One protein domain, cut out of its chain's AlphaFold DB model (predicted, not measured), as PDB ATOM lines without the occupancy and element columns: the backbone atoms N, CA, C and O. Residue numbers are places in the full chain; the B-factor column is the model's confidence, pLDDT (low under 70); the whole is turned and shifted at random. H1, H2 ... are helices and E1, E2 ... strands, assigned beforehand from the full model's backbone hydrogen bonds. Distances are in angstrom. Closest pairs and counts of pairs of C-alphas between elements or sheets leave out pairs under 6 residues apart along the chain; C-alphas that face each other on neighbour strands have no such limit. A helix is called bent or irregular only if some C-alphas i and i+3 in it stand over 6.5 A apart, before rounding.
ATOM      1  N   GLU A   6     254.675 158.323 236.647       81.12
ATOM      2  CA  GLU A   6     255.649 157.489 235.943       81.12
ATOM      3  C   GLU A   6     256.875 158.295 235.523       81.12
ATOM      4  O   GLU A   6     258.004 157.834 235.701       81.12
ATOM      5  N   LEU A   7     256.686 159.545 235.088       82.31
ATOM      6  CA  LEU A   7     257.803 160.449 234.812       82.31
ATOM      7  C   LEU A   7     258.635 160.705 236.074       82.31
ATOM      8  O   LEU A   7     259.864 160.634 236.038       82.31
ATOM      9  N   LEU A   8     257.979 160.969 237.206       79.44
ATOM     10  CA  LEU A   8     258.675 161.198 238.472       79.44
ATOM     11  C   LEU A   8     259.450 159.947 238.903       79.44
ATOM     12  O   LEU A   8     260.639 160.042 239.208       79.44
ATOM     13  N   LYS A   9     258.829 158.762 238.845       80.75
ATOM     14  CA  LYS A   9     259.512 157.480 239.098       80.75
ATOM     15  C   LYS A   9     260.733 157.294 238.201       80.75
ATOM     16  O   LYS A   9     261.775 156.858 238.692       80.75
ATOM     17  N   PHE A  10     260.616 157.614 236.914       85.94
ATOM     18  CA  PHE A  10     261.717 157.520 235.963       85.94
ATOM     19  C   PHE A  10     262.883 158.429 236.364       85.94
ATOM     20  O   PHE A  10     264.002 157.937 236.509       85.94
ATOM     21  N   VAL A  11     262.624 159.716 236.626       84.25
ATOM     22  CA  VAL A  11     263.655 160.682 237.050       84.25
ATOM     23  C   VAL A  11     264.374 160.186 238.303       84.25
ATOM     24  O   VAL A  11     265.601 160.140 238.347       84.25
ATOM     25  N   PHE A  12     263.616 159.734 239.300       81.75
ATOM     26  CA  PHE A  12     264.171 159.222 240.547       81.75
ATOM     27  C   PHE A  12     265.054 157.991 240.341       81.75
ATOM     28  O   PHE A  12     266.178 157.939 240.847       81.75
ATOM     29  N   ARG A  13     264.581 157.006 239.570       84.25
ATOM     30  CA  ARG A  13     265.381 155.821 239.234       84.25
ATOM     31  C   ARG A  13     266.638 156.202 238.464       84.25
ATOM     32  O   ARG A  13     267.689 155.631 238.735       84.25
ATOM     33  N   ALA A  14     266.556 157.177 237.563       86.69
ATOM     34  CA  ALA A  14     267.710 157.615 236.801       86.69
ATOM     35  C   ALA A  14     268.790 158.242 237.688       86.69
ATOM     36  O   ALA A  14     269.951 157.846 237.599       86.69
ATOM     37  N   CYS A  15     268.402 159.130 238.608       83.06
ATOM     38  CA  CYS A  15     269.325 159.702 239.589       83.06
ATOM     39  C   CYS A  15     270.002 158.619 240.440       83.06
ATOM     40  O   CYS A  15     271.196 158.702 240.692       83.06
ATOM     41  N   LYS A  16     269.258 157.583 240.856       80.00
ATOM     42  CA  LYS A  16     269.800 156.509 241.703       80.00
ATOM     43  C   LYS A  16     270.725 155.549 240.954       80.00
ATOM     44  O   LYS A  16     271.773 155.201 241.482       80.00
ATOM     45  N   TYR A  17     270.316 155.062 239.785       85.44
ATOM     46  CA  TYR A  17     270.997 153.939 239.130       85.44
ATOM     47  C   TYR A  17     271.983 154.368 238.048       85.44
ATOM     48  O   TYR A  17     272.997 153.703 237.870       85.44
ATOM     49  N   TYR A  18     271.714 155.471 237.347       87.31
ATOM     50  CA  TYR A  18     272.574 155.938 236.257       87.31
ATOM     51  C   TYR A  18     273.483 157.095 236.678       87.31
ATOM     52  O   TYR A  18     274.591 157.205 236.162       87.31
ATOM     53  N   TYR A  19     273.056 157.927 237.637       85.25
ATOM     54  CA  TYR A  19     273.796 159.125 238.057       85.25
ATOM     55  C   TYR A  19     274.033 159.253 239.580       85.25
ATOM     56  O   TYR A  19     273.939 160.366 240.110       85.25
ATOM     57  N   PRO A  20     274.376 158.167 240.308       78.31
ATOM     58  CA  PRO A  20     274.408 158.160 241.776       78.31
ATOM     59  C   PRO A  20     275.377 159.174 242.398       78.31
ATOM     60  O   PRO A  20     275.130 159.661 243.497       78.31
ATOM     61  N   SER A  21     276.471 159.510 241.710       82.88
ATOM     62  CA  SER A  21     277.502 160.433 242.213       82.88
ATOM     63  C   SER A  21     277.396 161.848 241.643       82.88
ATOM     64  O   SER A  21     278.137 162.733 242.059       82.88
ATOM     65  N   CYS A  22     276.492 162.077 240.689       82.25
ATOM     66  CA  CYS A  22     276.325 163.381 240.046       82.25
ATOM     67  C   CYS A  22     275.226 164.219 240.710       82.25
ATOM     68  O   CYS A  22     275.198 165.437 240.546       82.25
ATOM     69  N   VAL A  23     274.312 163.579 241.445       81.38
ATOM     70  CA  VAL A  23     273.159 164.237 242.064       81.38
ATOM     71  C   VAL A  23     273.369 164.333 243.571       81.38
ATOM     72  O   VAL A  23     273.185 163.362 244.298       81.38
ATOM     73  N   SER A  24     273.730 165.524 244.050       82.94
ATOM     74  CA  SER A  24     273.924 165.799 245.481       82.94
ATOM     75  C   SER A  24     272.626 166.173 246.207       82.94
ATOM     76  O   SER A  24     272.464 165.875 247.390       82.94
ATOM     77  N   ALA A  25     271.692 166.823 245.510       86.50
ATOM     78  CA  ALA A  25     270.374 167.175 246.022       86.50
ATOM     79  C   ALA A  25     269.383 167.403 244.873       86.50
ATOM     80  O   ALA A  25     269.744 167.936 243.824       86.50
ATOM     81  N   LEU A  26     268.115 167.059 245.103       85.44
ATOM     82  CA  LEU A  26     266.996 167.415 244.238       85.44
ATOM     83  C   LEU A  26     266.048 168.343 245.007       85.44
ATOM     84  O   LEU A  26     265.452 167.963 246.019       85.44
ATOM     85  N   LEU A  27     265.943 169.581 244.529       87.88
ATOM     86  CA  LEU A  27     265.195 170.648 245.186       87.88
ATOM     87  C   LEU A  27     263.767 170.711 244.642       87.88
ATOM     88  O   LEU A  27     263.553 170.927 243.451       87.88
ATOM     89  N   ILE A  28     262.788 170.563 245.528       85.00
ATOM     90  CA  ILE A  28     261.373 170.753 245.216       85.00
ATOM     91  C   ILE A  28     261.012 172.166 245.633       85.00
ATOM     92  O   ILE A  28     260.803 172.444 246.816       85.00
ATOM     93  N   PHE A  29     260.994 173.058 244.651       86.31
ATOM     94  CA  PHE A  29     260.658 174.454 244.864       86.31
ATOM     95  C   PHE A  29     259.148 174.639 245.001       86.31
ATOM     96  O   PHE A  29     258.409 174.181 244.134       86.31
ATOM     97  N   GLU A  30     258.735 175.311 246.081       78.94
ATOM     98  CA  GLU A  30     257.362 175.732 246.384       78.94
ATOM     99  C   GLU A  30     256.328 174.685 245.988       78.94
ATOM    100  O   GLU A  30     255.678 174.772 244.953       78.94
ATOM    101  N   ASN A  31     256.195 173.666 246.832       66.88
ATOM    102  CA  ASN A  31     255.255 172.577 246.632       66.88
ATOM    103  C   ASN A  31     253.808 173.123 246.581       66.88
ATOM    104  O   ASN A  31     253.270 173.470 247.639       66.88
ATOM    105  N   PRO A  32     253.137 173.210 245.412       56.03
ATOM    106  CA  PRO A  32     251.740 173.597 245.400       56.03
ATOM    107  C   PRO A  32     250.980 172.445 246.057       56.03
ATOM    108  O   PRO A  32     251.212 171.283 245.722       56.03
ATOM    109  N   GLY A  33     250.066 172.726 246.989       59.66
ATOM    110  CA  GLY A  33     249.338 171.695 247.749       59.66
ATOM    111  C   GLY A  33     248.694 170.579 246.900       59.66
ATOM    112  O   GLY A  33     248.414 169.499 247.416       59.66
ATOM    113  N   MET A  34     248.548 170.795 245.588       56.62
ATOM    114  CA  MET A  34     248.165 169.819 244.561       56.62
ATOM    115  C   MET A  34     249.070 168.583 244.448       56.62
ATOM    116  O   MET A  34     248.619 167.538 243.985       56.62
ATOM    117  N   LEU A  35     250.333 168.664 244.862       61.97
ATOM    118  CA  LEU A  35     251.257 167.532 244.813       61.97
ATOM    119  C   LEU A  35     251.146 166.610 246.025       61.97
ATOM    120  O   LEU A  35     251.740 165.543 245.998       61.97
ATOM    121  N   LYS A  36     250.403 166.962 247.084       70.69
ATOM    122  CA  LYS A  36     250.473 166.248 248.372       70.69
ATOM    123  C   LYS A  36     250.211 164.741 248.249       70.69
ATOM    124  O   LYS A  36     251.003 163.955 248.759       70.69
ATOM    125  N   ALA A  37     249.154 164.333 247.545       75.06
ATOM    126  CA  ALA A  37     248.803 162.918 247.395       75.06
ATOM    127  C   ALA A  37     249.762 162.142 246.461       75.06
ATOM    128  O   ALA A  37     250.331 161.147 246.917       75.06
ATOM    129  N   PRO A  38     250.045 162.592 245.217       73.88
ATOM    130  CA  PRO A  38     251.061 161.954 244.373       73.88
ATOM    131  C   PRO A  38     252.448 161.924 245.024       73.88
ATOM    132  O   PRO A  38     253.171 160.942 244.906       73.88
ATOM    133  N   TRP A  39     252.809 162.974 245.765       75.19
ATOM    134  CA  TRP A  39     254.074 163.068 246.486       75.19
ATOM    135  C   TRP A  39     254.171 162.062 247.631       75.19
ATOM    136  O   TRP A  39     255.201 161.412 247.795       75.19
ATOM    137  N   MET A  40     253.099 161.892 248.410       78.25
ATOM    138  CA  MET A  40     253.045 160.862 249.448       78.25
ATOM    139  C   MET A  40     253.212 159.460 248.856       78.25
ATOM    140  O   MET A  40     254.016 158.689 249.374       78.25
ATOM    141  N   LEU A  41     252.527 159.159 247.747       79.69
ATOM    142  CA  LEU A  41     252.681 157.887 247.032       79.69
ATOM    143  C   LEU A  41     254.095 157.707 246.467       79.69
ATOM    144  O   LEU A  41     254.651 156.619 246.506       79.69
ATOM    145  N   LEU A  42     254.717 158.770 245.965       77.44
ATOM    146  CA  LEU A  42     256.101 158.706 245.503       77.44
ATOM    147  C   LEU A  42     257.068 158.397 246.639       77.44
ATOM    148  O   LEU A  42     257.968 157.583 246.460       77.44
ATOM    149  N   ARG A  43     256.875 159.002 247.815       78.81
ATOM    150  CA  ARG A  43     257.731 158.746 248.979       78.81
ATOM    151  C   ARG A  43     257.685 157.289 249.428       78.81
ATOM    152  O   ARG A  43     258.733 156.764 249.780       78.81
ATOM    153  N   THR A  44     256.526 156.624 249.387       80.75
ATOM    154  CA  THR A  44     256.439 155.197 249.754       80.75
ATOM    155  C   THR A  44     257.159 154.282 248.763       80.75
ATOM    156  O   THR A  44     257.563 153.185 249.131       80.75
ATOM    157  N   LEU A  45     257.357 154.734 247.522       76.44
ATOM    158  CA  LEU A  45     258.064 153.992 246.477       76.44
ATOM    159  C   LEU A  45     259.568 154.308 246.413       76.44
ATOM    160  O   LEU A  45     260.293 153.679 245.642       76.44
ATOM    161  N   MET A  46     260.043 155.281 247.192       79.50
ATOM    162  CA  MET A  46     261.449 155.679 247.243       79.50
ATOM    163  C   MET A  46     262.182 155.017 248.406       79.50
ATOM    164  O   MET A  46     261.672 154.980 249.526       79.50
ATOM    165  N   SER A  47     263.422 154.576 248.161       81.81
ATOM    166  CA  SER A  47     264.299 154.129 249.250       81.81
ATOM    167  C   SER A  47     264.688 155.299 250.151       81.81
ATOM    168  O   SER A  47     264.652 156.461 249.735       81.81
ATOM    169  N   THR A  48     265.072 155.000 251.389       82.69
ATOM    170  CA  THR A  48     265.438 156.008 252.391       82.69
ATOM    171  C   THR A  48     266.552 156.930 251.890       82.69
ATOM    172  O   THR A  48     266.451 158.144 252.053       82.69
ATOM    173  N   GLU A  49     267.552 156.400 251.174       79.69
ATOM    174  CA  GLU A  49     268.631 157.219 250.602       79.69
ATOM    175  C   GLU A  49     268.097 158.253 249.601       79.69
ATOM    176  O   GLU A  49     268.509 159.411 249.613       79.69
ATOM    177  N   MET A  50     267.125 157.872 248.767       77.75
ATOM    178  CA  MET A  50     266.525 158.781 247.785       77.75
ATOM    179  C   MET A  50     265.686 159.868 248.452       77.75
ATOM    180  O   MET A  50     265.665 161.006 247.987       77.75
ATOM    181  N   GLN A  51     265.018 159.535 249.558       81.81
ATOM    182  CA  GLN A  51     264.280 160.522 250.341       81.81
ATOM    183  C   GLN A  51     265.211 161.571 250.963       81.81
ATOM    184  O   GLN A  51     264.807 162.722 251.085       81.81
ATOM    185  N   HIS A  52     266.454 161.216 251.302       83.12
ATOM    186  CA  HIS A  52     267.446 162.169 251.816       83.12
ATOM    187  C   HIS A  52     268.005 163.121 250.748       83.12
ATOM    188  O   HIS A  52     268.385 164.247 251.073       83.12
ATOM    189  N   LEU A  53     268.030 162.705 249.478       81.75
ATOM    190  CA  LEU A  53     268.411 163.580 248.360       81.75
ATOM    191  C   LEU A  53     267.367 164.675 248.107       81.75
ATOM    192  O   LEU A  53     267.686 165.728 247.555       81.75
ATOM    193  N   LEU A  54     266.121 164.434 248.507       84.31
ATOM    194  CA  LEU A  54     264.992 165.318 248.275       84.31
ATOM    195  C   LEU A  54     264.881 166.402 249.339       84.31
ATOM    196  O   LEU A  54     264.734 166.117 250.525       84.31
ATOM    197  N   ARG A  55     264.868 167.664 248.907       86.81
ATOM    198  CA  ARG A  55     264.716 168.807 249.813       86.81
ATOM    199  C   ARG A  55     263.600 169.721 249.346       86.81
ATOM    200  O   ARG A  55     263.601 170.192 248.213       86.81
ATOM    201  N   HIS A  56     262.652 169.978 250.239       85.62
ATOM    202  CA  HIS A  56     261.620 170.986 250.017       85.62
ATOM    203  C   HIS A  56     262.220 172.359 250.277       85.62
ATOM    204  O   HIS A  56     262.824 172.581 251.328       85.62
ATOM    205  N   VAL A  57     262.059 173.265 249.319       90.25
ATOM    206  CA  VAL A  57     262.584 174.627 249.410       90.25
ATOM    207  C   VAL A  57     261.508 175.639 249.050       90.25
ATOM    208  O   VAL A  57     260.645 175.400 248.208       90.25
ATOM    209  N   THR A  58     261.558 176.784 249.710       90.06
ATOM    210  CA  THR A  58     260.715 177.949 249.447       90.06
ATOM    211  C   THR A  58     261.566 179.031 248.801       90.06
ATOM    212  O   THR A  58     262.796 178.950 248.813       90.06
TER     213      THR A  58
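Overview. This is residues 6 to 58 of the 99 residues of the protein "CRAL-TRIO domain-containing protein" of Gongylonema pulchrum (UniProt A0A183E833). Two short parallel strands, E1 and E2, make one side of an open frame with few contacts; H1 and H2 lie across from them, and short H3 leads into E2. The 53 printed residues run H1, E1, H2, H3, E2, of mixed class, compact with a radius of gyration of the C-alphas of 11.0 A, spanning 30 by 22 by 19 A.

Arrangement. E1, residues 26 to 29, and E2, 54 to 57, are parallel at 28 degrees; N 28 and O 55 are 2.8 A apart. With H2, 33 to 45, and H3, 48 to 53, they form a strand-helix-strand unit, helices between parallel neighbour strands, with a right-handed crossover. H1, residues 6 to 17, is close to H2 but not clearly touching; their closest C-alphas, Lys 9 and Leu 42, are 7.4 A apart. H1 and H3 are about perpendicular at 86 degrees. Every O i to N i+4 pair is within hydrogen-bond range in H1 and H3, 7 of 9 in H2.

Along the chain. H1 starts at C-alpha 6 (255.649, 157.489, 235.943) and measures 16.1 A. H2, 19.8 A, is irregular: C-alphas 34 and 37 are 7.5 A apart. E2 ends at C-alpha 57 (262.584, 174.627, 249.410).

Size, cuts and confidence. The printed part has no cut and no long link. Residues 32 to 37 stand free; pLDDT is under 70 at residues 31 to 35.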